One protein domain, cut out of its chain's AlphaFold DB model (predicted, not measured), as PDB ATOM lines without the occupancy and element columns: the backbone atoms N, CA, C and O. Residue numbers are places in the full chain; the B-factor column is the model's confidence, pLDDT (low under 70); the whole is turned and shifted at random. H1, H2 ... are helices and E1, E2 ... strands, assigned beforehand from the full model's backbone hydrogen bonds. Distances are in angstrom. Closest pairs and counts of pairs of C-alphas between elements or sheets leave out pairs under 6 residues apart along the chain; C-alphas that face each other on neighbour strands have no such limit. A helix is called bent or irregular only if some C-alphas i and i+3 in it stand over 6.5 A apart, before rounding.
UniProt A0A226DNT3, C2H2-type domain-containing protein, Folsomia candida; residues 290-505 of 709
ATOM      1  N   LEU A 290     -32.194  -0.644  26.433       78.25
ATOM      2  CA  LEU A 290     -30.927  -1.090  26.995       78.25
ATOM      3  C   LEU A 290     -31.053  -2.563  27.372       78.25
ATOM      4  O   LEU A 290     -31.740  -2.900  28.338       78.25
ATOM      5  N   ASN A 291     -30.351  -3.404  26.619       75.88
ATOM      6  CA  ASN A 291     -29.991  -4.738  27.065       75.88
ATOM      7  C   ASN A 291     -28.745  -4.622  27.955       75.88
ATOM      8  O   ASN A 291     -27.818  -3.886  27.619       75.88
ATOM      9  N   ILE A 292     -28.731  -5.322  29.085       75.25
ATOM     10  CA  ILE A 292     -27.552  -5.457  29.937       75.25
ATOM     11  C   ILE A 292     -27.168  -6.925  29.893       75.25
ATOM     12  O   ILE A 292     -27.872  -7.757  30.463       75.25
ATOM     13  N   ASP A 293     -26.054  -7.226  29.229       68.75
ATOM     14  CA  ASP A 293     -25.467  -8.557  29.295       68.75
ATOM     15  C   ASP A 293     -25.017  -8.815  30.736       68.75
ATOM     16  O   ASP A 293     -24.162  -8.112  31.279       68.75
ATOM     17  N   ASN A 294     -25.661  -9.780  31.381       70.50
ATOM     18  CA  ASN A 294     -25.416 -10.179  32.759       70.50
ATOM     19  C   ASN A 294     -24.714 -11.543  32.855       70.50
ATOM     20  O   ASN A 294     -24.620 -12.105  33.950       70.50
ATOM     21  N   ARG A 295     -24.201 -12.065  31.731       66.69
ATOM     22  CA  ARG A 295     -23.456 -13.324  31.689       66.69
ATOM     23  C   ARG A 295     -22.044 -13.145  32.239       66.69
ATOM     24  O   ARG A 295     -21.354 -12.165  31.963       66.69
ATOM     25  N   VAL A 296     -21.584 -14.129  33.006       67.19
ATOM     26  CA  VAL A 296     -20.216 -14.201  33.528       67.19
ATOM     27  C   VAL A 296     -19.649 -15.567  33.167       67.19
ATOM     28  O   VAL A 296     -20.138 -16.583  33.653       67.19
ATOM     29  N   ASN A 297     -18.614 -15.594  32.320       66.44
ATOM     30  CA  ASN A 297     -18.081 -16.822  31.710       66.44
ATOM     31  C   ASN A 297     -19.187 -17.640  31.007       66.44
ATOM     32  O   ASN A 297     -19.341 -18.829  31.272       66.44
ATOM     33  N   ASP A 298     -19.996 -16.964  30.186       65.62
ATOM     34  CA  ASP A 298     -21.139 -17.513  29.437       65.62
ATOM     35  C   ASP A 298     -22.298 -18.089  30.284       65.62
ATOM     36  O   ASP A 298     -23.267 -18.606  29.732       65.62
ATOM     37  N   VAL A 299     -22.266 -17.929  31.614       63.12
ATOM     38  CA  VAL A 299     -23.360 -18.307  32.527       63.12
ATOM     39  C   VAL A 299     -24.176 -17.077  32.929       63.12
ATOM     40  O   VAL A 299     -23.622 -16.108  33.452       63.12
ATOM     41  N   ASP A 300     -25.491 -17.123  32.711       71.38
ATOM     42  CA  ASP A 300     -26.451 -16.092  33.125       71.38
ATOM     43  C   ASP A 300     -26.614 -16.063  34.661       71.38
ATOM     44  O   ASP A 300     -26.754 -17.104  35.307       71.38
ATOM     45  N   ASP A 301     -26.586 -14.872  35.273       77.69
ATOM     46  CA  ASP A 301     -26.804 -14.701  36.718       77.69
ATOM     47  C   ASP A 301     -28.287 -14.524  37.120       77.69
ATOM     48  O   ASP A 301     -28.585 -14.349  38.308       77.69
ATOM     49  N   PHE A 302     -29.185 -14.563  36.131       81.00
ATOM     50  CA  PHE A 302     -30.641 -14.400  36.154       81.00
ATOM     51  C   PHE A 302     -31.162 -13.068  36.726       81.00
ATOM     52  O   PHE A 302     -32.336 -12.955  37.095       81.00
ATOM     53  N   LYS A 303     -30.317 -12.028  36.803       84.56
ATOM     54  CA  LYS A 303     -30.643 -10.722  37.419       84.56
ATOM     55  C   LYS A 303     -30.824  -9.574  36.424       84.56
ATOM     56  O   LYS A 303     -30.790  -8.413  36.832       84.56
ATOM     57  N   CYS A 304     -31.097  -9.855  35.152       81.25
ATOM     58  CA  CYS A 304     -31.421  -8.850  34.130       81.25
ATOM     59  C   CYS A 304     -32.485  -7.820  34.579       81.25
ATOM     60  O   CYS A 304     -32.307  -6.617  34.372       81.25
ATOM     61  N   PHE A 305     -33.519  -8.248  35.321       87.12
ATOM     62  CA  PHE A 305     -34.487  -7.350  35.975       87.12
ATOM     63  C   PHE A 305     -33.819  -6.361  36.948       87.12
ATOM     64  O   PHE A 305     -34.046  -5.154  36.881       87.12
ATOM     65  N   MET A 306     -32.968  -6.868  37.850       89.94
ATOM     66  CA  MET A 306     -32.276  -6.063  38.861       89.94
ATOM     67  C   MET A 306     -31.384  -5.012  38.196       89.94
ATOM     68  O   MET A 306     -31.421  -3.844  38.584       89.94
ATOM     69  N   TYR A 307     -30.610  -5.409  37.181       88.25
ATOM     70  CA  TYR A 307     -29.749  -4.484  36.449       88.25
ATOM     71  C   TYR A 307     -30.564  -3.455  35.656       88.25
ATOM     72  O   TYR A 307     -30.232  -2.273  35.713       88.25
ATOM     73  N   SER A 308     -31.675  -3.847  35.020       87.69
ATOM     74  CA  SER A 308     -32.573  -2.915  34.323       87.69
ATOM     75  C   SER A 308     -33.156  -1.849  35.263       87.69
ATOM     76  O   SER A 308     -33.111  -0.657  34.952       87.69
ATOM     77  N   CYS A 309     -33.614  -2.233  36.462       90.06
ATOM     78  CA  CYS A 309     -34.068  -1.277  37.477       90.06
ATOM     79  C   CYS A 309     -32.934  -0.371  37.994       90.06
ATOM     80  O   CYS A 309     -33.145   0.824  38.202       90.06
ATOM     81  N   LEU A 310     -31.724  -0.913  38.190       90.56
ATOM     82  CA  LEU A 310     -30.552  -0.137  38.616       90.56
ATOM     83  C   LEU A 310     -30.075   0.851  37.543       90.56
ATOM     84  O   LEU A 310     -29.573   1.915  37.899       90.56
ATOM     85  N   ALA A 311     -30.227   0.513  36.261       88.50
ATOM     86  CA  ALA A 311     -29.780   1.316  35.127       88.50
ATOM     87  C   ALA A 311     -30.685   2.513  34.805       88.50
ATOM     88  O   ALA A 311     -30.253   3.422  34.089       88.50
ATOM     89  N   HIS A 312     -31.900   2.564  35.359       88.94
ATOM     90  CA  HIS A 312     -32.787   3.715  35.214       88.94
ATOM     91  C   HIS A 312     -32.114   5.009  35.721       88.94
ATOM     92  O   HIS A 312     -31.493   5.029  36.785       88.94
ATOM     93  N   GLU A 313     -32.233   6.114  34.975       85.00
ATOM     94  CA  GLU A 313     -31.400   7.313  35.187       85.00
ATOM     95  C   GLU A 313     -31.565   7.944  36.576       85.00
ATOM     96  O   GLU A 313     -30.578   8.342  37.194       85.00
ATOM     97  N   ASP A 314     -32.796   8.021  37.091       85.44
ATOM     98  CA  ASP A 314     -33.042   8.567  38.433       85.44
ATOM     99  C   ASP A 314     -32.474   7.653  39.554       85.44
ATOM    100  O   ASP A 314     -32.331   8.106  40.691       85.44
ATOM    101  N   VAL A 315     -32.064   6.413  39.235       87.88
ATOM    102  CA  VAL A 315     -31.417   5.447  40.147       87.88
ATOM    103  C   VAL A 315     -29.894   5.470  40.002       87.88
ATOM    104  O   VAL A 315     -29.183   5.739  40.978       87.88
ATOM    105  N   CYS A 316     -29.364   5.230  38.799       86.50
ATOM    106  CA  CYS A 316     -27.919   5.195  38.559       86.50
ATOM    107  C   CYS A 316     -27.280   6.590  38.695       86.50
ATOM    108  O   CYS A 316     -26.203   6.727  39.277       86.50
ATOM    109  N   GLY A 317     -27.968   7.640  38.228       84.75
ATOM    110  CA  GLY A 317     -27.467   9.015  38.180       84.75
ATOM    111  C   GLY A 317     -26.298   9.215  37.210       84.75
ATOM    112  O   GLY A 317     -25.511  10.149  37.386       84.75
ATOM    113  N   PHE A 318     -26.131   8.338  36.218       86.38
ATOM    114  CA  PHE A 318     -24.955   8.321  35.349       86.38
ATOM    115  C   PHE A 318     -24.842   9.578  34.468       86.38
ATOM    116  O   PHE A 318     -23.722  10.054  34.266       86.38
ATOM    117  N   LYS A 319     -25.945  10.203  34.019       78.50
ATOM    118  CA  LYS A 319     -25.883  11.523  33.344       78.50
ATOM    119  C   LYS A 319     -25.448  12.628  34.309       78.50
ATOM    120  O   LYS A 319     -24.714  13.518  33.896       78.50
ATOM    121  N   LYS A 320     -25.851  12.580  35.586       83.25
ATOM    122  CA  LYS A 320     -25.411  13.569  36.597       83.25
ATOM    123  C   LYS A 320     -23.914  13.446  36.904       83.25
ATOM    124  O   LYS A 320     -23.272  14.453  37.167       83.25
ATOM    125  N   ARG A 321     -23.368  12.223  36.867       80.00
ATOM    126  CA  ARG A 321     -21.962  11.927  37.193       80.00
ATOM    127  C   ARG A 321     -20.999  12.100  36.012       80.00
ATOM    128  O   ARG A 321     -19.878  12.547  36.221       80.00
ATOM    129  N   TRP A 322     -21.417  11.735  34.798       77.69
ATOM    130  CA  TRP A 322     -20.545  11.659  33.613       77.69
ATOM    131  C   TRP A 322     -21.080  12.402  32.376       77.69
ATOM    132  O   TRP A 322     -20.483  12.334  31.298       77.69
ATOM    133  N   GLY A 323     -22.196  13.124  32.505       77.25
ATOM    134  CA  GLY A 323     -22.736  13.988  31.456       77.25
ATOM    135  C   GLY A 323     -23.032  13.246  30.151       77.25
ATOM    136  O   GLY A 323     -23.686  12.199  30.138       77.25
ATOM    137  N   LYS A 324     -22.526  13.793  29.039       65.44
ATOM    138  CA  LYS A 324     -22.665  13.204  27.695       65.44
ATOM    139  C   LYS A 324     -22.024  11.812  27.590       65.44
ATOM    140  O   LYS A 324     -22.525  10.997  26.831       65.44
ATOM    141  N   ASN A 325     -21.002  11.506  28.395       72.12
ATOM    142  CA  ASN A 325     -20.264  10.236  28.361       72.12
ATOM    143  C   ASN A 325     -20.907   9.108  29.188       72.12
ATOM    144  O   ASN A 325     -20.312   8.039  29.311       72.12
ATOM    145  N   SER A 326     -22.112   9.310  29.744       71.75
ATOM    146  CA  SER A 326     -22.785   8.304  30.583       71.75
ATOM    147  C   SER A 326     -22.930   6.939  29.897       71.75
ATOM    148  O   SER A 326     -22.873   5.922  30.575       71.75
ATOM    149  N   TYR A 327     -23.095   6.930  28.568       70.62
ATOM    150  CA  TYR A 327     -23.371   5.728  27.777       70.62
ATOM    151  C   TYR A 327     -22.235   4.695  27.820       70.62
ATOM    152  O   TYR A 327     -22.475   3.501  27.708       70.62
ATOM    153  N   ARG A 328     -20.992   5.134  28.065       70.94
ATOM    154  CA  ARG A 328     -19.810   4.257  28.165       70.94
ATOM    155  C   ARG A 328     -19.850   3.312  29.374       70.94
ATOM    156  O   ARG A 328     -18.994   2.444  29.502       70.94
ATOM    157  N   TYR A 329     -20.809   3.513  30.276       76.88
ATOM    158  CA  TYR A 329     -21.009   2.726  31.490       76.88
ATOM    159  C   TYR A 329     -22.308   1.906  31.449       76.88
ATOM    160  O   TYR A 329     -22.614   1.234  32.430       76.88
ATOM    161  N   ASP A 330     -23.050   1.950  30.336       70.56
ATOM    162  CA  ASP A 330     -24.369   1.319  30.187       70.56
ATOM    163  C   ASP A 330     -24.325  -0.219  30.255       70.56
ATOM    164  O   ASP A 330     -25.261  -0.849  30.731       70.56
ATOM    165  N   GLU A 331     -23.218  -0.826  29.830       68.19
ATOM    166  CA  GLU A 331     -22.982  -2.279  29.885       68.19
ATOM    167  C   GLU A 331     -22.092  -2.671  31.086       68.19
ATOM    168  O   GLU A 331     -21.741  -3.832  31.292       68.19
ATOM    169  N   ASN A 332     -21.687  -1.705  31.920       76.62
ATOM    170  CA  ASN A 332     -20.698  -1.939  32.968       76.62
ATOM    171  C   ASN A 332     -21.348  -2.444  34.268       76.62
ATOM    172  O   ASN A 332     -21.576  -1.679  35.212       76.62
ATOM    173  N   ILE A 333     -21.558  -3.765  34.347       78.56
ATOM    174  CA  ILE A 333     -22.083  -4.474  35.533       78.56
ATOM    175  C   ILE A 333     -21.402  -4.009  36.837       78.56
ATOM    176  O   ILE A 333     -22.064  -3.844  37.865       78.56
ATOM    177  N   LYS A 334     -20.085  -3.743  36.821       82.81
ATOM    178  CA  LYS A 334     -19.328  -3.334  38.021       82.81
ATOM    179  C   LYS A 334     -19.757  -1.963  38.552       82.81
ATOM    180  O   LYS A 334     -19.681  -1.751  39.763       82.81
ATOM    181  N   GLU A 335     -20.222  -1.038  37.708       85.62
ATOM    182  CA  GLU A 335     -20.814   0.219  38.184       85.62
ATOM    183  C   GLU A 335     -22.223  -0.010  38.751       85.62
ATOM    184  O   GLU A 335     -22.525   0.512  39.826       85.62
ATOM    185  N   TYR A 336     -23.058  -0.859  38.142       85.50
ATOM    186  CA  TYR A 336     -24.369  -1.204  38.718       85.50
ATOM    187  C   TYR A 336     -24.256  -1.921  40.068       85.50
ATOM    188  O   TYR A 336     -25.005  -1.611  40.993       85.50
ATOM    189  N   GLN A 337     -23.253  -2.782  40.253       84.44
ATOM    190  CA  GLN A 337     -22.931  -3.370  41.558       84.44
ATOM    191  C   GLN A 337     -22.529  -2.312  42.606       84.44
ATOM    192  O   GLN A 337     -22.812  -2.489  43.793       84.44
ATOM    193  N   LYS A 338     -21.909  -1.190  42.207       86.94
ATOM    194  CA  LYS A 338     -21.651  -0.051  43.112       86.94
ATOM    195  C   LYS A 338     -22.944   0.692  43.457       86.94
ATOM    196  O   LYS A 338     -23.130   1.037  44.621       86.94
ATOM    197  N   VAL A 339     -23.852   0.890  42.496       84.81
ATOM    198  CA  VAL A 339     -25.186   1.483  42.738       84.81
ATOM    199  C   VAL A 339     -26.017   0.602  43.683       84.81
ATOM    200  O   VAL A 339     -26.626   1.117  44.618       84.81
ATOM    201  N   LEU A 340     -25.972  -0.724  43.520       84.19
ATOM    202  CA  LEU A 340     -26.633  -1.685  44.408       84.19
ATOM    203  C   LEU A 340     -26.095  -1.603  45.849       84.19
ATOM    204  O   LEU A 340     -26.873  -1.552  46.799       84.19
ATOM    205  N   LYS A 341     -24.769  -1.500  46.027       81.00
ATOM    206  CA  LYS A 341     -24.134  -1.314  47.349       81.00
ATOM    207  C   LYS A 341     -24.534  -0.008  48.047       81.00
ATOM    208  O   LYS A 341     -24.487   0.050  49.270       81.00
ATOM    209  N   GLN A 342     -24.975   1.008  47.301       79.69
ATOM    210  CA  GLN A 342     -25.544   2.246  47.855       79.69
ATOM    211  C   GLN A 342     -26.997   2.076  48.354       79.69
ATOM    212  O   GLN A 342     -27.595   3.053  48.792       79.69
ATOM    213  N   LYS A 343     -27.570   0.860  48.287       63.97
ATOM    214  CA  LYS A 343     -28.914   0.489  48.777       63.97
ATOM    215  C   LYS A 343     -30.053   1.403  48.295       63.97
ATOM    216  O   LYS A 343     -31.014   1.644  49.017       63.97
ATOM    217  N   LYS A 344     -29.974   1.887  47.049       70.06
ATOM    218  CA  LYS A 344     -31.043   2.701  46.432       70.06
ATOM    219  C   LYS A 344     -32.319   1.913  46.106       70.06
ATOM    220  O   LYS A 344     -33.347   2.524  45.838       70.06
ATOM    221  N   LEU A 345     -32.228   0.584  46.090       85.25
ATOM    222  CA  LEU A 345     -33.316  -0.350  45.823       85.25
ATOM    223  C   LEU A 345     -33.231  -1.529  46.793       85.25
ATOM    224  O   LEU A 345     -32.135  -1.992  47.120       85.25
ATOM    225  N   ASN A 346     -34.391  -2.012  47.225       89.06
ATOM    226  CA  ASN A 346     -34.560  -3.200  48.048       89.06
ATOM    227  C   ASN A 346     -35.023  -4.375  47.168       89.06
ATOM    228  O   ASN A 346     -36.039  -4.271  46.482       89.06
ATOM    229  N   PHE A 347     -34.282  -5.484  47.203       89.38
ATOM    230  CA  PHE A 347     -34.607  -6.732  46.499       89.38
ATOM    231  C   PHE A 347     -34.751  -7.927  47.471       89.38
ATOM    232  O   PHE A 347     -34.709  -9.085  47.054       89.38
ATOM    233  N   ASP A 348     -34.883  -7.668  48.775       88.62
ATOM    234  CA  ASP A 348     -34.765  -8.680  49.825       88.62
ATOM    235  C   ASP A 348     -35.886  -9.731  49.746       88.62
ATOM    236  O   ASP A 348     -37.086  -9.432  49.778       88.62
ATOM    237  N   GLY A 349     -35.488 -11.000  49.665       84.81
ATOM    238  CA  GLY A 349     -36.409 -12.131  49.553       84.81
ATOM    239  C   GLY A 349     -37.157 -12.211  48.218       84.81
ATOM    240  O   GLY A 349     -38.201 -12.865  48.168       84.81
ATOM    241  N   LEU A 350     -36.688 -11.538  47.167       89.00
ATOM    242  CA  LEU A 350     -37.072 -11.853  45.791       89.00
ATOM    243  C   LEU A 350     -36.226 -13.033  45.291       89.00
ATOM    244  O   LEU A 350     -35.036 -13.122  45.595       89.00
ATOM    245  N   VAL A 351     -36.847 -13.936  44.539       83.56
ATOM    246  CA  VAL A 351     -36.190 -15.085  43.906       83.56
ATOM    247  C   VAL A 351     -35.922 -14.749  42.443       83.56
ATOM    248  O   VAL A 351     -36.802 -14.209  41.768       83.56
ATOM    249  N   PHE A 352     -34.716 -15.071  41.973       82.44
ATOM    250  CA  PHE A 352     -34.296 -14.935  40.579       82.44
ATOM    251  C   PHE A 352     -34.199 -16.328  39.918       82.44
ATOM    252  O   PHE A 352     -33.765 -17.254  40.609       82.44
ATOM    253  N   PRO A 353     -34.570 -16.502  38.631       79.00
ATOM    254  CA  PRO A 353     -35.081 -15.490  37.693       79.00
ATOM    255  C   PRO A 353     -36.385 -14.817  38.149       79.00
ATOM    256  O   PRO A 353     -37.215 -15.414  38.833       79.00
ATOM    257  N   MET A 354     -36.518 -13.525  37.829       82.06
ATOM    258  CA  MET A 354     -37.637 -12.700  38.294       82.06
ATOM    259  C   MET A 354     -38.949 -13.125  37.626       82.06
ATOM    260  O   MET A 354     -38.996 -13.327  36.418       82.06
ATOM    261  N   THR A 355     -40.036 -13.182  38.396       79.12
ATOM    262  CA  THR A 355     -41.372 -13.541  37.896       79.12
ATOM    263  C   THR A 355     -42.356 -12.385  38.064       79.12
ATOM    264  O   THR A 355     -42.296 -11.650  39.051       79.12
ATOM    265  N   LEU A 356     -43.317 -12.240  37.138       83.25
ATOM    266  CA  LEU A 356     -44.310 -11.151  37.175       83.25
ATOM    267  C   LEU A 356     -45.087 -11.096  38.507       83.25
ATOM    268  O   LEU A 356     -45.347 -10.016  39.036       83.25
ATOM    269  N   GLY A 357     -45.385 -12.254  39.108       80.75
ATOM    270  CA  GLY A 357     -46.062 -12.350  40.409       80.75
ATOM    271  C   GLY A 357     -45.270 -11.785  41.600       80.75
ATOM    272  O   GLY A 357     -45.858 -11.512  42.644       80.75
ATOM    273  N   GLN A 358     -43.957 -11.567  41.461       88.62
ATOM    274  CA  GLN A 358     -43.119 -10.936  42.486       88.62
ATOM    275  C   GLN A 358     -43.033  -9.403  42.348       88.62
ATOM    276  O   GLN A 358     -42.608  -8.735  43.293       88.62
ATOM    277  N   LEU A 359     -43.488  -8.816  41.233       91.12
ATOM    278  CA  LEU A 359     -43.439  -7.364  41.009       91.12
ATOM    279  C   LEU A 359     -44.203  -6.551  42.075       91.12
ATOM    280  O   LEU A 359     -43.612  -5.610  42.608       91.12
ATOM    281  N   PRO A 360     -45.423  -6.931  42.523       91.00
ATOM    282  CA  PRO A 360     -46.109  -6.211  43.603       91.00
ATOM    283  C   PRO A 360     -45.329  -6.207  44.928       91.00
ATOM    284  O   PRO A 360     -45.430  -5.262  45.714       91.00
ATOM    285  N   LYS A 361     -44.522  -7.248  45.190       92.25
ATOM    286  CA  LYS A 361     -43.643  -7.311  46.367       92.25
ATOM    287  C   LYS A 361     -42.483  -6.324  46.231       92.25
ATOM    288  O   LYS A 361     -42.258  -5.552  47.162       92.25
ATOM    289  N   PHE A 362     -41.818  -6.298  45.074       93.50
ATOM    290  CA  PHE A 362     -40.772  -5.317  44.777       93.50
ATOM    291  C   PHE A 362     -41.299  -3.878  44.896       93.50
ATOM    292  O   PHE A 362     -40.684  -3.052  45.570       93.50
ATOM    293  N   GLU A 363     -42.466  -3.572  44.327       92.25
ATOM    294  CA  GLU A 363     -43.069  -2.241  44.441       92.25
ATOM    295  C   GLU A 363     -43.406  -1.887  45.894       92.25
ATOM    296  O   GLU A 363     -43.120  -0.776  46.347       92.25
ATOM    297  N   LYS A 364     -43.959  -2.825  46.674       92.25
ATOM    298  CA  LYS A 364     -44.225  -2.624  48.108       92.25
ATOM    299  C   LYS A 364     -42.945  -2.342  48.907       92.25
ATOM    300  O   LYS A 364     -42.987  -1.541  49.837       92.25
ATOM    301  N   GLN A 365     -41.822  -2.957  48.535       92.81
ATOM    302  CA  GLN A 365     -40.501  -2.714  49.131       92.81
ATOM    303  C   GLN A 365     -39.850  -1.403  48.656       92.81
ATOM    304  O   GLN A 365     -38.995  -0.868  49.359       92.81
ATOM    305  N   ASN A 366     -40.271  -0.865  47.508       92.06
ATOM    306  CA  ASN A 366     -39.724   0.343  46.887       92.06
ATOM    307  C   ASN A 366     -40.857   1.349  46.570       92.06
ATOM    308  O   ASN A 366     -41.289   1.458  45.419       92.06
ATOM    309  N   PRO A 367     -41.381   2.094  47.570       89.19
ATOM    310  CA  PRO A 367     -42.602   2.898  47.422       89.19
ATOM    311  C   PRO A 367     -42.556   4.002  46.358       89.19
ATOM    312  O   PRO A 367     -43.598   4.397  45.847       89.19
ATOM    313  N   SER A 368     -41.364   4.494  46.010       88.56
ATOM    314  CA  SER A 368     -41.162   5.541  45.000       88.56
ATOM    315  C   SER A 368     -41.146   5.032  43.554       88.56
ATOM    316  O   SER A 368     -40.902   5.830  42.654       88.56
ATOM    317  N   PHE A 369     -41.339   3.733  43.319       90.12
ATOM    318  CA  PHE A 369     -41.255   3.113  41.994       90.12
ATOM    319  C   PHE A 369     -42.624   2.665  41.486       90.12
ATOM    320  O   PHE A 369     -43.478   2.241  42.267       90.12
ATOM    321  N   ALA A 370     -42.793   2.726  40.170       89.69
ATOM    322  CA  ALA A 370     -43.887   2.103  39.437       89.69
ATOM    323  C   ALA A 370     -43.279   1.336  38.259       89.69
ATOM    324  O   ALA A 370     -42.574   1.929  37.444       89.69
ATOM    325  N   ILE A 371     -43.510   0.028  38.189       92.12
ATOM    326  CA  ILE A 371     -43.020  -0.827  37.107       92.12
ATOM    327  C   ILE A 371     -44.099  -0.961  36.030       92.12
ATOM    328  O   ILE A 371     -45.263  -1.225  36.335       92.12
ATOM    329  N   SER A 372     -43.705  -0.853  34.763       90.94
ATOM    330  CA  SER A 372     -44.448  -1.462  33.660       90.94
ATOM    331  C   SER A 372     -43.604  -2.569  33.031       90.94
ATOM    332  O   SER A 372     -42.379  -2.459  32.956       90.94
ATOM    333  N   VAL A 373     -44.247  -3.661  32.617       88.00
ATOM    334  CA  VAL A 373     -43.609  -4.712  31.816       88.00
ATOM    335  C   VAL A 373     -44.432  -4.915  30.563       88.00
ATOM    336  O   VAL A 373     -45.625  -5.223  30.633       88.00
ATOM    337  N   LEU A 374     -43.775  -4.769  29.422       82.94
ATOM    338  CA  LEU A 374     -44.302  -5.120  28.116       82.94
ATOM    339  C   LEU A 374     -43.643  -6.428  27.675       82.94
ATOM    340  O   LEU A 374     -42.422  -6.550  27.747       82.94
ATOM    341  N   GLY A 375     -44.434  -7.409  27.260       76.00
ATOM    342  CA  GLY A 375     -43.938  -8.594  26.574       76.00
ATOM    343  C   GLY A 375     -43.550  -8.252  25.142       76.00
ATOM    344  O   GLY A 375     -44.203  -7.423  24.505       76.00
ATOM    345  N   TYR A 376     -42.489  -8.891  24.660       73.62
ATOM    346  CA  TYR A 376     -42.166  -9.008  23.247       73.62
ATOM    347  C   TYR A 376     -42.061 -10.489  22.902       73.62
ATOM    348  O   TYR A 376     -41.226 -11.201  23.463       73.62
ATOM    349  N   GLU A 377     -42.903 -10.921  21.974       65.88
ATOM    350  CA  GLU A 377     -42.930 -12.274  21.430       65.88
ATOM    351  C   GLU A 377     -42.824 -12.143  19.912       65.88
ATOM    352  O   GLU A 377     -43.595 -11.413  19.286       65.88
ATOM    353  N   GLU A 378     -41.810 -12.767  19.311       63.03
ATOM    354  CA  GLU A 378     -41.514 -12.559  17.894       63.03
ATOM    355  C   GLU A 378     -42.505 -13.349  17.016       63.03
ATOM    356  O   GLU A 378     -42.247 -14.484  16.616       63.03
ATOM    357  N   GLU A 379     -43.663 -12.749  16.736       60.94
ATOM    358  CA  GLU A 379     -44.712 -13.309  15.873       60.94
ATOM    359  C   GLU A 379     -44.170 -13.667  14.468       60.94
ATOM    360  O   GLU A 379     -43.317 -12.968  13.911       60.94
ATOM    361  N   ASP A 380     -44.703 -14.719  13.836       64.00
ATOM    362  CA  ASP A 380     -44.253 -15.174  12.507       64.00
ATOM    363  C   ASP A 380     -44.375 -14.098  11.416       64.00
ATOM    364  O   ASP A 380     -43.532 -14.014  10.517       64.00
ATOM    365  N   ALA A 381     -45.376 -13.220  11.520       63.03
ATOM    366  CA  ALA A 381     -45.524 -12.062  10.644       63.03
ATOM    367  C   ALA A 381     -44.356 -11.068  10.801       63.03
ATOM    368  O   ALA A 381     -43.835 -10.564   9.803       63.03
ATOM    369  N   ALA A 382     -43.893 -10.830  12.033       57.97
ATOM    370  CA  ALA A 382     -42.747  -9.969  12.310       57.97
ATOM    371  C   ALA A 382     -41.428 -10.616  11.863       57.97
ATOM    372  O   ALA A 382     -40.638  -9.957  11.182       57.97
ATOM    373  N   LYS A 383     -41.242 -11.920  12.115       61.97
ATOM    374  CA  LYS A 383     -40.130 -12.721  11.567       61.97
ATOM    375  C   LYS A 383     -40.070 -12.622  10.043       61.97
ATOM    376  O   LYS A 383     -38.997 -12.409   9.476       61.97
ATOM    377  N   ALA A 384     -41.207 -12.773   9.363       65.88
ATOM    378  CA  ALA A 384     -41.295 -12.699   7.908       65.88
ATOM    379  C   ALA A 384     -40.994 -11.289   7.375       65.88
ATOM    380  O   ALA A 384     -40.252 -11.155   6.402       65.88
ATOM    381  N   GLU A 385     -41.519 -10.239   8.012       64.06
ATOM    382  CA  GLU A 385     -41.281  -8.851   7.606       64.06
ATOM    383  C   GLU A 385     -39.827  -8.420   7.846       64.06
ATOM    384  O   GLU A 385     -39.210  -7.822   6.965       64.06
ATOM    385  N   TYR A 386     -39.237  -8.795   8.984       57.47
ATOM    386  CA  TYR A 386     -37.820  -8.567   9.268       57.47
ATOM    387  C   TYR A 386     -36.918  -9.304   8.267       57.47
ATOM    388  O   TYR A 386     -35.999  -8.708   7.705       57.47
ATOM    389  N   ARG A 387     -37.215 -10.575   7.949       61.41
ATOM    390  CA  ARG A 387     -36.449 -11.370   6.968       61.41
ATOM    391  C   ARG A 387     -36.408 -10.751   5.566       61.41
ATOM    392  O   ARG A 387     -35.404 -10.941   4.889       61.41
ATOM    393  N   LYS A 388     -37.422  -9.986   5.140       68.12
ATOM    394  CA  LYS A 388     -37.405  -9.260   3.847       68.12
ATOM    395  C   LYS A 388     -36.303  -8.198   3.765       68.12
ATOM    396  O   LYS A 388     -35.917  -7.821   2.662       68.12
ATOM    397  N   TYR A 389     -35.839  -7.702   4.912       59.31
ATOM    398  CA  TYR A 389     -34.940  -6.552   5.022       59.31
ATOM    399  C   TYR A 389     -33.690  -6.830   5.870       59.31
ATOM    400  O   TYR A 389     -32.901  -5.920   6.093       59.31
ATOM    401  N   ARG A 390     -33.492  -8.072   6.331       48.06
ATOM    402  CA  ARG A 390     -32.403  -8.473   7.237       48.06
ATOM    403  C   ARG A 390     -31.006  -8.161   6.693       48.06
ATOM    404  O   ARG A 390     -30.133  -7.772   7.463       48.06
ATOM    405  N   ASP A 391     -30.814  -8.345   5.390       50.50
ATOM    406  CA  ASP A 391     -29.518  -8.176   4.719       50.50
ATOM    407  C   ASP A 391     -29.307  -6.742   4.185       50.50
ATOM    408  O   ASP A 391     -28.245  -6.419   3.656       50.50
ATOM    409  N   GLU A 392     -30.306  -5.864   4.344       49.00
ATOM    410  CA  GLU A 392     -30.256  -4.450   3.968       49.00
ATOM    411  C   GLU A 392     -30.039  -3.587   5.226       49.00
ATOM    412  O   GLU A 392     -30.798  -3.696   6.193       49.00
ATOM    413  N   PRO A 393     -29.050  -2.674   5.258       49.19
ATOM    414  CA  PRO A 393     -28.877  -1.794   6.406       49.19
ATOM    415  C   PRO A 393     -30.117  -0.907   6.567       49.19
ATOM    416  O   PRO A 393     -30.564  -0.280   5.607       49.19
ATOM    417  N   PHE A 394     -30.644  -0.781   7.791       47.97
ATOM    418  CA  PHE A 394     -31.903  -0.060   8.051       47.97
ATOM    419  C   PHE A 394     -31.913   1.366   7.472       47.97
ATOM    420  O   PHE A 394     -32.955   1.860   7.054       47.97
ATOM    421  N   ALA A 395     -30.752   2.024   7.367       51.94
ATOM    422  CA  ALA A 395     -30.599   3.316   6.700       51.94
ATOM    423  C   ALA A 395     -31.052   3.316   5.222       51.94
ATOM    424  O   ALA A 395     -31.719   4.271   4.815       51.94
ATOM    425  N   ALA A 396     -30.761   2.255   4.459       56.12
ATOM    426  CA  ALA A 396     -31.087   2.106   3.035       56.12
ATOM    427  C   ALA A 396     -32.583   1.867   2.760       56.12
ATOM    428  O   ALA A 396     -33.060   2.152   1.660       56.12
ATOM    429  N   LEU A 397     -33.343   1.409   3.760       61.38
ATOM    430  CA  LEU A 397     -34.786   1.207   3.634       61.38
ATOM    431  C   LEU A 397     -35.524   2.530   3.378       61.38
ATOM    432  O   LEU A 397     -35.262   3.562   4.006       61.38
ATOM    433  N   ASN A 398     -36.505   2.501   2.482       76.19
ATOM    434  CA  ASN A 398     -37.370   3.646   2.226       76.19
ATOM    435  C   ASN A 398     -38.372   3.870   3.380       76.19
ATOM    436  O   ASN A 398     -38.570   3.024   4.254       76.19
ATOM    437  N   SER A 399     -39.037   5.028   3.384       66.75
ATOM    438  CA  SER A 399     -39.940   5.437   4.471       66.75
ATOM    439  C   SER A 399     -41.159   4.526   4.677       66.75
ATOM    440  O   SER A 399     -41.744   4.560   5.756       66.75
ATOM    441  N   LEU A 400     -41.564   3.734   3.678       72.69
ATOM    442  CA  LEU A 400     -42.646   2.750   3.807       72.69
ATOM    443  C   LEU A 400     -42.123   1.441   4.410       72.69
ATOM    444  O   LEU A 400     -42.722   0.932   5.351       72.69
ATOM    445  N   GLN A 401     -40.967   0.956   3.950       71.19
ATOM    446  CA  GLN A 401     -40.299  -0.237   4.490       71.19
ATOM    447  C   GLN A 401     -39.961  -0.063   5.979       71.19
ATOM    448  O   GLN A 401     -40.322  -0.904   6.798       71.19
ATOM    449  N   LYS A 402     -39.379   1.087   6.356       65.12
ATOM    450  CA  LYS A 402     -39.117   1.449   7.763       65.12
ATOM    451  C   LYS A 402     -40.392   1.412   8.612       65.12
ATOM    452  O   LYS A 402     -40.388   0.845   9.699       65.12
ATOM    453  N   LYS A 403     -41.495   1.977   8.106       68.31
ATOM    454  CA  LYS A 403     -42.805   1.938   8.782       68.31
ATOM    455  C   LYS A 403     -43.369   0.522   8.902       68.31
ATOM    456  O   LYS A 403     -43.996   0.237   9.915       68.31
ATOM    457  N   SER A 404     -43.147  -0.337   7.908       68.81
ATOM    458  CA  SER A 404     -43.583  -1.737   7.931       68.81
ATOM    459  C   SER A 404     -42.884  -2.508   9.054       68.81
ATOM    460  O   SER A 404     -43.549  -3.059   9.927       68.81
ATOM    461  N   VAL A 405     -41.549  -2.418   9.128       64.00
ATOM    462  CA  VAL A 405     -40.749  -3.037  10.202       64.00
ATOM    463  C   VAL A 405     -41.118  -2.469  11.581       64.00
ATOM    464  O   VAL A 405     -41.346  -3.236  12.513       64.00
ATOM    465  N   HIS A 406     -41.265  -1.145  11.723       67.12
ATOM    466  CA  HIS A 406     -41.716  -0.542  12.988       67.12
ATOM    467  C   HIS A 406     -43.138  -0.966  13.388       67.12
ATOM    468  O   HIS A 406     -43.396  -1.154  14.576       67.12
ATOM    469  N   ARG A 407     -44.062  -1.126  12.430       69.56
ATOM    470  CA  ARG A 407     -45.411  -1.648  12.696       69.56
ATOM    471  C   ARG A 407     -45.342  -3.098  13.167       69.56
ATOM    472  O   ARG A 407     -45.976  -3.407  14.163       69.56
ATOM    473  N   ALA A 408     -44.562  -3.949  12.501       65.38
ATOM    474  CA  ALA A 408     -44.386  -5.342  12.899       65.38
ATOM    475  C   ALA A 408     -43.843  -5.455  14.336       65.38
ATOM    476  O   ALA A 408     -44.472  -6.092  15.173       65.38
ATOM    477  N   ILE A 409     -42.764  -4.731  14.658       64.44
ATOM    478  CA  ILE A 409     -42.198  -4.692  16.019       64.44
ATOM    479  C   ILE A 409     -43.223  -4.169  17.035       64.44
ATOM    480  O   ILE A 409     -43.356  -4.746  18.108       64.44
ATOM    481  N   ARG A 410     -43.971  -3.098  16.718       68.88
ATOM    482  CA  ARG A 410     -45.024  -2.568  17.607       68.88
ATOM    483  C   ARG A 410     -46.141  -3.587  17.838       68.88
ATOM    484  O   ARG A 410     -46.632  -3.674  18.959       68.88
ATOM    485  N   ASN A 411     -46.535  -4.330  16.808       70.19
ATOM    486  CA  ASN A 411     -47.570  -5.352  16.907       70.19
ATOM    487  C   ASN A 411     -47.102  -6.547  17.753       70.19
ATOM    488  O   ASN A 411     -47.897  -7.056  18.530       70.19
ATOM    489  N   SER A 412     -45.820  -6.914  17.726       70.06
ATOM    490  CA  SER A 412     -45.243  -7.940  18.613       70.06
ATOM    491  C   SER A 412     -45.103  -7.523  20.091       70.06
ATOM    492  O   SER A 412     -44.647  -8.322  20.908       70.06
ATOM    493  N   ILE A 413     -45.473  -6.289  20.466       75.44
ATOM    494  CA  ILE A 413     -45.414  -5.789  21.851       75.44
ATOM    495  C   ILE A 413     -46.809  -5.788  22.491       75.44
ATOM    496  O   ILE A 413     -47.783  -5.299  21.915       75.44
ATOM    497  N   PHE A 414     -46.906  -6.278  23.729       75.88
ATOM    498  CA  PHE A 414     -48.156  -6.340  24.495       75.88
ATOM    499  C   PHE A 414     -47.940  -6.071  25.994       75.88
ATOM    500  O   PHE A 414     -46.874  -6.368  26.526       75.88
ATOM    501  N   PRO A 415     -48.912  -5.493  26.722       81.62
ATOM    502  CA  PRO A 415     -48.745  -5.213  28.147       81.62
ATOM    503  C   PRO A 415     -48.892  -6.485  29.001       81.62
ATOM    504  O   PRO A 415     -49.924  -7.152  28.964       81.62
ATOM    505  N   LEU A 416     -47.872  -6.794  29.811       81.25
ATOM    506  CA  LEU A 416     -47.830  -7.945  30.729       81.25
ATOM    507  C   LEU A 416     -48.054  -7.559  32.198       81.25
ATOM    508  O   LEU A 416     -48.634  -8.326  32.964       81.25
ATOM    509  N   TYR A 417     -47.579  -6.383  32.609       86.00
ATOM    510  CA  TYR A 417     -47.753  -5.869  33.965       86.00
ATOM    511  C   TYR A 417     -47.828  -4.345  33.968       86.00
ATOM    512  O   TYR A 417     -47.061  -3.681  33.270       86.00
ATOM    513  N   MET A 418     -48.697  -3.799  34.817       86.25
ATOM    514  CA  MET A 418     -48.769  -2.371  35.107       86.25
ATOM    515  C   MET A 418     -48.842  -2.147  36.611       86.25
ATOM    516  O   MET A 418     -49.652  -2.779  37.293       86.25
ATOM    517  N   SER A 419     -48.051  -1.204  37.115       85.06
ATOM    518  CA  SER A 419     -48.227  -0.692  38.467       85.06
ATOM    519  C   SER A 419     -49.633  -0.117  38.641       85.06
ATOM    520  O   SER A 419     -50.084   0.708  37.846       85.06
ATOM    521  N   GLN A 420     -50.299  -0.485  39.735       78.62
ATOM    522  CA  GLN A 420     -51.560   0.149  40.146       78.62
ATOM    523  C   GLN A 420     -51.338   1.548  40.751       78.62
ATOM    524  O   GLN A 420     -52.294   2.242  41.094       78.62
ATOM    525  N   ARG A 421     -50.079   1.983  40.901       78.62
ATOM    526  CA  ARG A 421     -49.738   3.321  41.386       78.62
ATOM    527  C   ARG A 421     -49.934   4.347  40.276       78.62
ATOM    528  O   ARG A 421     -49.229   4.341  39.267       78.62
ATOM    529  N   ILE A 422     -50.869   5.265  40.488       67.88
ATOM    530  CA  ILE A 422     -51.082   6.401  39.593       67.88
ATOM    531  C   ILE A 422     -50.035   7.471  39.921       67.88
ATOM    532  O   ILE A 422     -49.913   7.908  41.064       67.88
ATOM    533  N   ALA A 423     -49.262   7.876  38.913       65.81
ATOM    534  CA  ALA A 423     -48.306   8.967  39.038       65.81
ATOM    535  C   ALA A 423     -49.036  10.314  39.160       65.81
ATOM    536  O   ALA A 423     -49.783  10.707  38.265       65.81
ATOM    537  N   GLU A 424     -48.771  11.047  40.240       65.50
ATOM    538  CA  GLU A 424     -49.190  12.442  40.377       65.50
ATOM    539  C   GLU A 424     -48.156  13.338  39.696       65.50
ATOM    540  O   GLU A 424     -46.951  13.242  39.957       65.50
ATOM    541  N   PHE A 425     -48.619  14.256  38.856       62.97
ATOM    542  CA  PHE A 425     -47.748  15.182  38.146       62.97
ATOM    543  C   PHE A 425     -47.734  16.541  38.834       62.97
ATOM    544  O   PHE A 425     -48.755  17.221  38.907       62.97
ATOM    545  N   LYS A 426     -46.557  16.979  39.288       52.00
ATOM    546  CA  LYS A 426     -46.370  18.353  39.770       52.00
ATOM    547  C   LYS A 426     -45.862  19.231  38.635       52.00
ATOM    548  O   LYS A 426     -44.923  18.855  37.926       52.00
ATOM    549  N   LEU A 427     -46.467  20.410  38.484       48.22
ATOM    550  CA  LEU A 427     -45.903  21.472  37.659       48.22
ATOM    551  C   LEU A 427     -44.561  21.902  38.268       48.22
ATOM    552  O   LEU A 427     -44.451  22.080  39.483       48.22
ATOM    553  N   LYS A 428     -43.538  22.069  37.430       47.00
ATOM    554  CA  LYS A 428     -42.319  22.787  37.803       47.00
ATOM    555  C   LYS A 428     -42.139  23.991  36.903       47.00
ATOM    556  O   LYS A 428     -41.889  23.831  35.707       47.00
ATOM    557  N   ASP A 429     -42.144  25.166  37.515       39.16
ATOM    558  CA  ASP A 429     -41.689  26.385  36.864       39.16
ATOM    559  C   ASP A 429     -40.202  26.243  36.526       39.16
ATOM    560  O   ASP A 429     -39.343  26.069  37.397       39.16
ATOM    561  N   ARG A 430     -39.879  26.295  35.232       48.03
ATOM    562  CA  ARG A 430     -38.503  26.510  34.786       48.03
ATOM    563  C   ARG A 430     -38.243  28.010  34.799       48.03
ATOM    564  O   ARG A 430     -38.910  28.760  34.099       48.03
ATOM    565  N   ILE A 431     -37.222  28.424  35.546       46.53
ATOM    566  CA  ILE A 431     -36.843  29.836  35.739       46.53
ATOM    567  C   ILE A 431     -36.478  30.547  34.413       46.53
ATOM    568  O   ILE A 431     -36.552  31.773  34.334       46.53
ATOM    569  N   ASN A 432     -36.148  29.807  33.346       42.19
ATOM    570  CA  ASN A 432     -35.802  30.381  32.044       42.19
ATOM    571  C   ASN A 432     -36.963  30.349  31.036       42.19
ATOM    572  O   ASN A 432     -37.509  29.299  30.698       42.19
ATOM    573  N   LYS A 433     -37.277  31.543  30.523       41.81
ATOM    574  CA  LYS A 433     -38.320  31.849  29.534       41.81
ATOM    575  C   LYS A 433     -38.177  30.999  28.253       41.81
ATOM    576  O   LYS A 433     -37.073  30.893  27.727       41.81
ATOM    577  N   ARG A 434     -39.320  30.558  27.690       39.75
ATOM    578  CA  ARG A 434     -39.521  29.880  26.374       39.75
ATOM    579  C   ARG A 434     -39.496  28.334  26.305       39.75
ATOM    580  O   ARG A 434     -39.194  27.792  25.247       39.75
ATOM    581  N   SER A 435     -39.893  27.603  27.348       43.78
ATOM    582  CA  SER A 435     -40.303  26.190  27.188       43.78
ATOM    583  C   SER A 435     -41.521  25.855  28.046       43.78
ATOM    584  O   SER A 435     -41.632  26.386  29.148       43.78
ATOM    585  N   GLU A 436     -42.381  24.965  27.551       39.66
ATOM    586  CA  GLU A 436     -43.615  24.498  28.200       39.66
ATOM    587  C   GLU A 436     -43.410  23.983  29.643       39.66
ATOM    588  O   GLU A 436     -42.316  23.504  29.985       39.66
ATOM    589  N   PRO A 437     -44.447  24.056  30.504       42.22
ATOM    590  CA  PRO A 437     -44.382  23.554  31.873       42.22
ATOM    591  C   PRO A 437     -44.150  22.039  31.899       42.22
ATOM    592  O   PRO A 437     -44.987  21.242  31.474       42.22
ATOM    593  N   VAL A 438     -43.016  21.616  32.461       49.44
ATOM    594  CA  VAL A 438     -42.672  20.192  32.551       49.44
ATOM    595  C   VAL A 438     -43.392  19.564  33.746       49.44
ATOM    596  O   VAL A 438     -42.954  19.706  34.889       49.44
ATOM    597  N   ARG A 439     -44.479  18.834  33.468       52.06
ATOM    598  CA  ARG A 439     -45.139  17.920  34.413       52.06
ATOM    599  C   ARG A 439     -44.135  16.821  34.821       52.06
ATOM    600  O   ARG A 439     -43.799  15.977  33.993       52.06
ATOM    601  N   LYS A 440     -43.635  16.806  36.071       58.56
ATOM    602  CA  LYS A 440     -42.806  15.689  36.592       58.56
ATOM    603  C   LYS A 440     -43.629  14.796  37.527       58.56
ATOM    604  O   LYS A 440     -44.205  15.289  38.495       58.56
ATOM    605  N   SER A 441     -43.618  13.494  37.238       68.94
ATOM    606  CA  SER A 441     -44.152  12.424  38.091       68.94
ATOM    607  C   SER A 441     -43.510  12.429  39.488       68.94
ATOM    608  O   SER A 441     -42.298  12.630  39.627       68.94
ATOM    609  N   ASN A 442     -44.317  12.174  40.518       77.81
ATOM    610  CA  ASN A 442     -43.873  11.873  41.881       77.81
ATOM    611  C   ASN A 442     -43.201  10.485  42.009       77.81
ATOM    612  O   ASN A 442     -42.415  10.278  42.933       77.81
ATOM    613  N   LEU A 443     -43.473   9.568  41.075       83.69
ATOM    614  CA  LEU A 443     -42.929   8.210  41.007       83.69
ATOM    615  C   LEU A 443     -41.834   8.080  39.940       83.69
ATOM    616  O   LEU A 443     -41.884   8.708  38.878       83.69
ATOM    617  N   ILE A 444     -40.875   7.197  40.205       88.31
ATOM    618  CA  ILE A 444     -39.918   6.682  39.229       88.31
ATOM    619  C   ILE A 444     -40.639   5.587  38.431       88.31
ATOM    620  O   ILE A 444     -40.695   4.432  38.856       88.31
ATOM    621  N   GLU A 445     -41.240   5.977  37.306       86.69
ATOM    622  CA  GLU A 445     -41.828   5.051  36.331       86.69
ATOM    623  C   GLU A 445     -40.682   4.337  35.584       86.69
ATOM    624  O   GLU A 445     -39.896   4.990  34.898       86.69
ATOM    625  N   VAL A 446     -40.554   3.017  35.752       90.56
ATOM    626  CA  VAL A 446     -39.550   2.179  35.074       90.56
ATOM    627  C   VAL A 446     -40.270   1.261  34.098       90.56
ATOM    628  O   VAL A 446     -41.015   0.368  34.505       90.56
ATOM    629  N   ASP A 447     -40.021   1.482  32.814       90.12
ATOM    630  CA  ASP A 447     -40.602   0.706  31.726       90.12
ATOM    631  C   ASP A 447     -39.639  -0.420  31.320       90.12
ATOM    632  O   ASP A 447     -38.461  -0.175  31.049       90.12
ATOM    633  N   LEU A 448     -40.120  -1.664  31.304       87.56
ATOM    634  CA  LEU A 448     -39.328  -2.856  30.992       87.56
ATOM    635  C   LEU A 448     -39.904  -3.604  29.788       87.56
ATOM    636  O   LEU A 448     -41.121  -3.731  29.658       87.56
ATOM    637  N   LEU A 449     -39.025  -4.153  28.949       84.31
ATOM    638  CA  LEU A 449     -39.379  -5.086  27.883       84.31
ATOM    639  C   LEU A 449     -38.911  -6.490  28.277       84.31
ATOM    640  O   LEU A 449     -37.710  -6.715  28.436       84.31
ATOM    641  N   LEU A 450     -39.849  -7.419  28.438       79.38
ATOM    642  CA  LEU A 450     -39.577  -8.839  28.609       79.38
ATOM    643  C   LEU A 450     -39.568  -9.494  27.227       79.38
ATOM    644  O   LEU A 450     -40.626  -9.726  26.649       79.38
ATOM    645  N   VAL A 451     -38.376  -9.760  26.702       72.62
ATOM    646  CA  VAL A 451     -38.206 -10.554  25.479       72.62
ATOM    647  C   VAL A 451     -38.408 -12.016  25.850       72.62
ATOM    648  O   VAL A 451     -37.791 -12.477  26.811       72.62
ATOM    649  N   ILE A 452     -39.286 -12.713  25.130       67.50
ATOM    650  CA  ILE A 452     -39.593 -14.134  25.324       67.50
ATOM    651  C   ILE A 452     -39.098 -14.890  24.089       67.50
ATOM    652  O   ILE A 452     -39.503 -14.587  22.969       67.50
ATOM    653  N   GLU A 453     -38.218 -15.867  24.301       63.28
ATOM    654  CA  GLU A 453     -37.650 -16.724  23.261       63.28
ATOM    655  C   GLU A 453     -38.053 -18.177  23.527       63.28
ATOM    656  O   GLU A 453     -37.749 -18.734  24.584       63.28
ATOM    657  N   GLU A 454     -38.733 -18.805  22.568       56.31
ATOM    658  CA  GLU A 454     -38.990 -20.246  22.597       56.31
ATOM    659  C   GLU A 454     -37.695 -21.008  22.282       56.31
ATOM    660  O   GLU A 454     -37.044 -20.754  21.266       56.31
ATOM    661  N   THR A 455     -37.316 -21.955  23.140       56.03
ATOM    662  CA  THR A 455     -36.159 -22.839  22.939       56.03
ATOM    663  C   THR A 455     -36.557 -24.301  23.129       56.03
ATOM    664  O   THR A 455     -37.613 -24.596  23.689       56.03
ATOM    665  N   GLU A 456     -35.714 -25.235  22.677       49.53
ATOM    666  CA  GLU A 456     -35.984 -26.681  22.776       49.53
ATOM    667  C   GLU A 456     -36.164 -27.163  24.233       49.53
ATOM    668  O   GLU A 456     -36.899 -28.120  24.473       49.53
ATOM    669  N   ASP A 457     -35.571 -26.454  25.203       45.62
ATOM    670  CA  ASP A 457     -35.676 -26.721  26.646       45.62
ATOM    671  C   ASP A 457     -36.816 -25.933  27.347       45.62
ATOM    672  O   ASP A 457     -37.016 -26.067  28.558       45.62
ATOM    673  N   GLY A 458     -37.574 -25.108  26.611       51.09
ATOM    674  CA  GLY A 458     -38.652 -24.247  27.122       51.09
ATOM    675  C   GLY A 458     -38.462 -22.760  26.791       51.09
ATOM    676  O   GLY A 458     -37.622 -22.391  25.974       51.09
ATOM    677  N   ASN A 459     -39.238 -21.875  27.425       53.34
ATOM    678  CA  ASN A 459     -39.174 -20.437  27.134       53.34
ATOM    679  C   ASN A 459     -38.096 -19.745  27.979       53.34
ATOM    680  O   ASN A 459     -38.237 -19.628  29.200       53.34
ATOM    681  N   ASN A 460     -37.066 -19.215  27.321       64.44
ATOM    682  CA  ASN A 460     -36.134 -18.270  27.926       64.44
ATOM    683  C   ASN A 460     -36.749 -16.866  27.915       64.44
ATOM    684  O   ASN A 460     -37.520 -16.512  27.023       64.44
ATOM    685  N   SER A 461     -36.433 -16.048  28.922       67.06
ATOM    686  CA  SER A 461     -36.962 -14.682  28.980       67.06
ATOM    687  C   SER A 461     -35.990 -13.699  29.622       67.06
ATOM    688  O   SER A 461     -35.395 -13.993  30.660       67.06
ATOM    689  N   HIS A 462     -35.843 -12.521  29.010       76.19
ATOM    690  CA  HIS A 462     -34.856 -11.517  29.412       76.19
ATOM    691  C   HIS A 462     -35.466 -10.123  29.555       76.19
ATOM    692  O   HIS A 462     -36.152  -9.626  28.658       76.19
ATOM    693  N   PHE A 463     -35.191  -9.467  30.684       75.06
ATOM    694  CA  PHE A 463     -35.643  -8.104  30.954       75.06
ATOM    695  C   PHE A 463     -34.656  -7.072  30.407       75.06
ATOM    696  O   PHE A 463     -33.492  -7.036  30.805       75.06
ATOM    697  N   ASN A 464     -35.170  -6.172  29.574       79.56
ATOM    698  CA  ASN A 464     -34.469  -5.018  29.026       79.56
ATOM    699  C   ASN A 464     -35.097  -3.728  29.575       79.56
ATOM    700  O   ASN A 464     -36.314  -3.650  29.752       79.56
ATOM    701  N   LEU A 465     -34.295  -2.684  29.790       84.69
ATOM    702  CA  LEU A 465     -34.798  -1.369  30.192       84.69
ATOM    703  C   LEU A 465     -35.272  -0.582  28.962       84.69
ATOM    704  O   LEU A 465     -34.478  -0.280  28.069       84.69
ATOM    705  N   ILE A 466     -36.538  -0.165  28.951       82.75
ATOM    706  CA  ILE A 466     -37.063   0.798  27.980       82.75
ATOM    707  C   ILE A 466     -36.685   2.200  28.470       82.75
ATOM    708  O   ILE A 466     -37.110   2.652  29.531       82.75
ATOM    709  N   ARG A 467     -35.853   2.902  27.699       79.31
ATOM    710  CA  ARG A 467     -35.359   4.251  28.038       79.31
ATOM    711  C   ARG A 467     -36.283   5.362  27.563       79.31
ATOM    712  O   ARG A 467     -36.262   6.453  28.129       79.31
ATOM    713  N   ASP A 468     -37.041   5.086  26.507       77.88
ATOM    714  CA  ASP A 468     -38.024   5.990  25.918       77.88
ATOM    715  C   ASP A 468     -39.147   5.175  25.258       77.88
ATOM    716  O   ASP A 468     -39.036   4.722  24.116       77.88
ATOM    717  N   LEU A 469     -40.249   4.994  25.988       79.38
ATOM    718  CA  LEU A 469     -41.417   4.259  25.506       79.38
ATOM    719  C   LEU A 469     -42.087   4.938  24.295       79.38
ATOM    720  O   LEU A 469     -42.601   4.250  23.410       79.38
ATOM    721  N   SER A 470     -42.043   6.273  24.214       77.94
ATOM    722  CA  SER A 470     -42.561   7.025  23.066       77.94
ATOM    723  C   SER A 470     -41.770   6.737  21.798       77.94
ATOM    724  O   SER A 470     -42.353   6.663  20.719       77.94
ATOM    725  N   SER A 471     -40.452   6.562  21.913       74.00
ATOM    726  CA  SER A 471     -39.608   6.172  20.782       74.00
ATOM    727  C   SER A 471     -39.758   4.699  20.407       74.00
ATOM    728  O   SER A 471     -39.731   4.397  19.218       74.00
ATOM    729  N   LEU A 472     -39.992   3.803  21.374       74.19
ATOM    730  CA  LEU A 472     -40.223   2.375  21.108       74.19
ATOM    731  C   LEU A 472     -41.500   2.133  20.289       74.19
ATOM    732  O   LEU A 472     -41.491   1.361  19.336       74.19
ATOM    733  N   LEU A 473     -42.592   2.820  20.634       72.19
ATOM    734  CA  LEU A 473     -43.907   2.640  20.000       72.19
ATOM    735  C   LEU A 473     -44.139   3.564  18.787       72.19
ATOM    736  O   LEU A 473     -45.252   3.630  18.252       72.19
ATOM    737  N   ARG A 474     -43.112   4.299  18.347       68.75
ATOM    738  CA  ARG A 474     -43.220   5.344  17.322       68.75
ATOM    739  C   ARG A 474     -43.475   4.762  15.927       68.75
ATOM    740  O   ARG A 474     -42.701   3.953  15.432       68.75
ATOM    741  N   THR A 475     -44.513   5.251  15.247       60.62
ATOM    742  CA  THR A 475     -44.860   4.860  13.859       60.62
ATOM    743  C   THR A 475     -44.756   6.009  12.841       60.62
ATOM    744  O   THR A 475     -44.945   5.808  11.638       60.62
ATOM    745  N   GLY A 476     -44.434   7.226  13.296       58.97
ATOM    746  CA  GLY A 476     -44.323   8.433  12.471       58.97
ATOM    747  C   GLY A 476     -43.206   9.376  12.930       58.97
ATOM    748  O   GLY A 476     -42.475   9.080  13.867       58.97
ATOM    749  N   ALA A 477     -43.059  10.524  12.264       55.72
ATOM    750  CA  ALA A 477     -42.010  11.495  12.596       55.72
ATOM    751  C   ALA A 477     -42.286  12.264  13.904       55.72
ATOM    752  O   ALA A 477     -41.356  12.636  14.619       55.72
ATOM    753  N   HIS A 478     -43.561  12.495  14.224       58.53
ATOM    754  CA  HIS A 478     -43.970  13.255  15.403       58.53
ATOM    755  C   HIS A 478     -43.779  12.454  16.694       58.53
ATOM    756  O   HIS A 478     -43.962  11.236  16.723       58.53
ATOM    757  N   TYR A 479     -43.420  13.158  17.767       63.44
ATOM    758  CA  TYR A 479     -43.439  12.603  19.116       63.44
ATOM    759  C   TYR A 479     -44.882  12.278  19.523       63.44
ATOM    760  O   TYR A 479     -45.814  12.975  19.123       63.44
ATOM    761  N   GLN A 480     -45.062  11.208  20.292       72.81
ATOM    762  CA  GLN A 480     -46.366  10.743  20.759       72.81
ATOM    763  C   GLN A 480     -46.285  10.362  22.237       72.81
ATOM    764  O   GLN A 480     -45.227   9.984  22.740       72.81
ATOM    765  N   HIS A 481     -47.421  10.423  22.920       77.50
ATOM    766  CA  HIS A 481     -47.570  10.063  24.324       77.50
ATOM    767  C   HIS A 481     -48.270   8.698  24.414       77.50
ATOM    768  O   HIS A 481     -49.481   8.632  24.208       77.50
ATOM    769  N   PRO A 482     -47.546   7.586  24.640       80.06
ATOM    770  CA  PRO A 482     -48.152   6.267  24.750       80.06
ATOM    771  C   PRO A 482     -48.816   6.061  26.115       80.06
ATOM    772  O   PRO A 482     -48.223   6.328  27.162       80.06
ATOM    773  N   CYS A 483     -50.026   5.509  26.119       82.00
ATOM    774  CA  CYS A 483     -50.628   4.967  27.328       82.00
ATOM    775  C   CYS A 483     -50.061   3.573  27.601       82.00
ATOM    776  O   CYS A 483     -50.196   2.659  26.791       82.00
ATOM    777  N   ARG A 484     -49.469   3.390  28.782       83.06
ATOM    778  CA  ARG A 484     -48.831   2.128  29.174       83.06
ATOM    779  C   ARG A 484     -49.803   0.939  29.266       83.06
ATOM    780  O   ARG A 484     -49.383  -0.185  29.027       83.06
ATOM    781  N   ASN A 485     -51.086   1.170  29.577       81.19
ATOM    782  CA  ASN A 485     -52.076   0.099  29.787       81.19
ATOM    783  C   ASN A 485     -52.710  -0.444  28.488       81.19
ATOM    784  O   ASN A 485     -53.151  -1.590  28.471       81.19
ATOM    785  N   CYS A 486     -52.773   0.370  27.422       81.44
ATOM    786  CA  CYS A 486     -53.390  -0.009  26.138       81.44
ATOM    787  C   CYS A 486     -52.449   0.042  24.918       81.44
ATOM    788  O   CYS A 486     -52.818  -0.403  23.832       81.44
ATOM    789  N   LEU A 487     -51.260   0.637  25.074       80.19
ATOM    790  CA  LEU A 487     -50.281   0.939  24.018       80.19
ATOM    791  C   LEU A 487     -50.798   1.845  22.882       80.19
ATOM    792  O   LEU A 487     -50.128   2.017  21.857       80.19
ATOM    793  N   ASN A 488     -51.951   2.494  23.072       81.12
ATOM    794  CA  ASN A 488     -52.416   3.569  22.200       81.12
ATOM    795  C   ASN A 488     -51.572   4.842  22.408       81.12
ATOM    796  O   ASN A 488     -51.032   5.083  23.488       81.12
ATOM    797  N   THR A 489     -51.448   5.652  21.360       79.12
ATOM    798  CA  THR A 489     -50.512   6.779  21.256       79.12
ATOM    799  C   THR A 489     -51.245   8.078  20.951       79.12
ATOM    800  O   THR A 489     -51.842   8.210  19.885       79.12
ATOM    801  N   PHE A 490     -51.140   9.050  21.856       75.12
ATOM    802  CA  PHE A 490     -51.821  10.344  21.781       75.12
ATOM    803  C   PHE A 490     -50.880  11.445  21.279       75.12
ATOM    804  O   PHE A 490     -49.659  11.356  21.427       75.12
ATOM    805  N   THR A 491     -51.442  12.492  20.677       71.06
ATOM    806  CA  THR A 491     -50.688  13.650  20.159       71.06
ATOM    807  C   THR A 491     -50.281  14.638  21.249       71.06
ATOM    808  O   THR A 491     -49.283  15.332  21.081       71.06
ATOM    809  N   THR A 492     -51.006  14.685  22.370       68.94
ATOM    810  CA  THR A 492     -50.721  15.555  23.520       68.94
ATOM    811  C   THR A 492     -50.627  14.748  24.816       68.94
ATOM    812  O   THR A 492     -51.241  13.686  24.955       68.94
ATOM    813  N   LEU A 493     -49.856  15.257  25.783       68.81
ATOM    814  CA  LEU A 493     -49.746  14.657  27.116       68.81
ATOM    815  C   LEU A 493     -51.085  14.681  27.864       68.81
ATOM    816  O   LEU A 493     -51.380  13.760  28.615       68.81
ATOM    817  N   GLU A 494     -51.875  15.732  27.656       66.00
ATOM    818  CA  GLU A 494     -53.183  15.929  28.284       66.00
ATOM    819  C   GLU A 494     -54.167  14.839  27.861       66.00
ATOM    820  O   GLU A 494     -54.606  14.068  28.704       66.00
ATOM    821  N   SER A 495     -54.348  14.635  26.553       67.81
ATOM    822  CA  SER A 495     -55.208  13.570  26.025       67.81
ATOM    823  C   SER A 495     -54.764  12.169  26.481       67.81
ATOM    824  O   SER A 495     -55.603  11.314  26.765       67.81
ATOM    825  N   ALA A 496     -53.452  11.935  26.631       74.25
ATOM    826  CA  ALA A 496     -52.938  10.693  27.214       74.25
ATOM    827  C   ALA A 496     -53.271  10.537  28.709       74.25
ATOM    828  O   ALA A 496     -53.433   9.408  29.173       74.25
ATOM    829  N   MET A 497     -53.346  11.638  29.465       70.44
ATOM    830  CA  MET A 497     -53.706  11.651  30.886       70.44
ATOM    831  C   MET A 497     -55.214  11.488  31.094       70.44
ATOM    832  O   MET A 497     -55.598  10.648  31.902       70.44
ATOM    833  N   ASP A 498     -56.049  12.180  30.319       71.62
ATOM    834  CA  ASP A 498     -57.511  12.032  30.366       71.62
ATOM    835  C   ASP A 498     -57.910  10.593  30.009       71.62
ATOM    836  O   ASP A 498     -58.701   9.940  30.689       71.62
ATOM    837  N   HIS A 499     -57.263  10.024  28.986       80.38
ATOM    838  CA  HIS A 499     -57.408   8.611  28.659       80.38
ATOM    839  C   HIS A 499     -56.917   7.681  29.785       80.38
ATOM    840  O   HIS A 499     -57.512   6.620  29.991       80.38
ATOM    841  N   ARG A 500     -55.847   8.039  30.516       75.94
ATOM    842  CA  ARG A 500     -55.274   7.223  31.609       75.94
ATOM    843  C   ARG A 500     -56.314   6.945  32.694       75.94
ATOM    844  O   ARG A 500     -56.377   5.809  33.158       75.94
ATOM    845  N   GLU A 501     -57.122   7.942  33.056       70.81
ATOM    846  CA  GLU A 501     -58.111   7.864  34.141       70.81
ATOM    847  C   GLU A 501     -59.135   6.739  33.935       70.81
ATOM    848  O   GLU A 501     -59.348   5.917  34.830       70.81
ATOM    849  N   PHE A 502     -59.712   6.648  32.735       75.06
ATOM    850  CA  PHE A 502     -60.666   5.592  32.380       75.06
ATOM    851  C   PHE A 502     -59.960   4.289  31.998       75.06
ATOM    852  O   PHE A 502     -60.371   3.203  32.406       75.06
ATOM    853  N   CYS A 503     -58.862   4.371  31.241       75.56
ATOM    854  CA  CYS A 503     -58.161   3.191  30.741       75.56
ATOM    855  C   CYS A 503     -57.581   2.327  31.866       75.56
ATOM    856  O   CYS A 503     -57.558   1.110  31.726       75.56
ATOM    857  N   TYR A 504     -57.137   2.917  32.980       75.50
ATOM    858  CA  TYR A 504     -56.549   2.171  34.104       75.50
ATOM    859  C   TYR A 504     -57.585   1.404  34.943       75.50
ATOM    860  O   TYR A 504     -57.208   0.529  35.718       75.50
ATOM    861  N   GLN A 505     -58.878   1.697  34.777       72.56
ATOM    862  CA  GLN A 505     -59.973   0.930  35.384       72.56
ATOM    863  C   GLN A 505     -60.277  -0.353  34.588       72.56
ATOM    864  O   GLN A 505     -60.888  -1.287  35.108       72.56
TER     865      GLN A 505
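AT A GLANCE: This is residues 290 to 505 of the 709 residues of the protein "C2H2-type domain-containing protein" of Folsomia candida (UniProt A0A226DNT3). A strongly twisted sheet of four strands makes the core, with H1 packed on E6 and E5, H5 packed on E1, and H2, H3 and H4 clustered beyond H1. A helical hairpin, H6 and H7, sits at one end of E1 and E2; a ribbon, E3 and E4, makes an arm beyond the other end, and H9 lies off to a side. The 216 printed residues hold nine helices and six strands, in the order H1 H2 H3 H4 H5 E1 H6 H7 E2 E3 E4 E5 E6 H8 H9. The sheet, ordered E2 E1 E5 E6, is mixed, and the class is mixed, helices and strands. It is compact, with a radius of gyration of the C-alphas of 18.6 A and spans of 48 by 47 by 40 A.

IN THESE COORDINATES: H1, residues 304 to 311, begins at C-alpha 304 (-31.421, -8.850, 34.130). H2 (313 to 316), H3 (318 to 329), H4 (333 to 341) and H5 (356 to 365) follow. E1, residues 369 to 377, is 25.7 A long. Next come H6 (380 to 387), H7 (399 to 411, 18.1 A), E2 (413 to 418), E3 (425 to 428) and E4 (438 to 441). E5, residues 444 to 455, is 33.9 A long, and E6, residues 458 to 466, 25.1 A. H8 (469 to 472) and H9 (493 to 503) come last; C-alpha 503 is at (-58.161, 3.191, 30.741).

HOW THE PARTS SIT: E1 and E5 are parallel, with N 372 and O 446 3.0 A apart. E2 and E1 are antiparallel (N 414 to O 375, 3.0 A), as are hairpins E5 and E6 (N 451 to O 462, 3.0 A) and E3 and E4 (N 426 to O 440, 3.0 A). H1 and H5 on one face of the sheet make two layers, helices over a sheet. The heights over the sheet are 7.8 A for H1 and 9.0 A for H5. H1 touches H4, about perpendicular at 75 degrees; C-alphas 310 and 336 are closest, 6.3 A. H2 and H4 only just touch, with 3 pairs of C-alphas within 8 A; C-alphas 316 and 339 are closest, 6.2 A. H3 is close to H4 but not clearly touching. With residues 404 to 409 alone H7 touches H6, closest at C-alphas 382 and 408, 4.9 A. H8 only grazes the sheet; H9 is not on it. Every O i to N i+4 pair is within hydrogen-bond range in H1, H4 and H6; H5 has 4 of 6, H7 8 of 9, H9 6 of 7, and H3 2 of 8, with 5 of 9 O i to N i+3 pairs; H2 and H8 are too short. H3 is irregular, C-alphas 321 and 324 being 9.6 A apart; H5 only just, C-alphas 357 and 360 being 6.9 A apart.

THE WHOLE: C-alphas 433 and 456 are farthest apart, 59.0 A. The printed part has no cut. H4 to H5, H6 to H7 and H8 to H9 are long links. Mean pLDDT of the printed part is 73.1; 80 residues are under 70, among them 377 to 397 and 422 to 441.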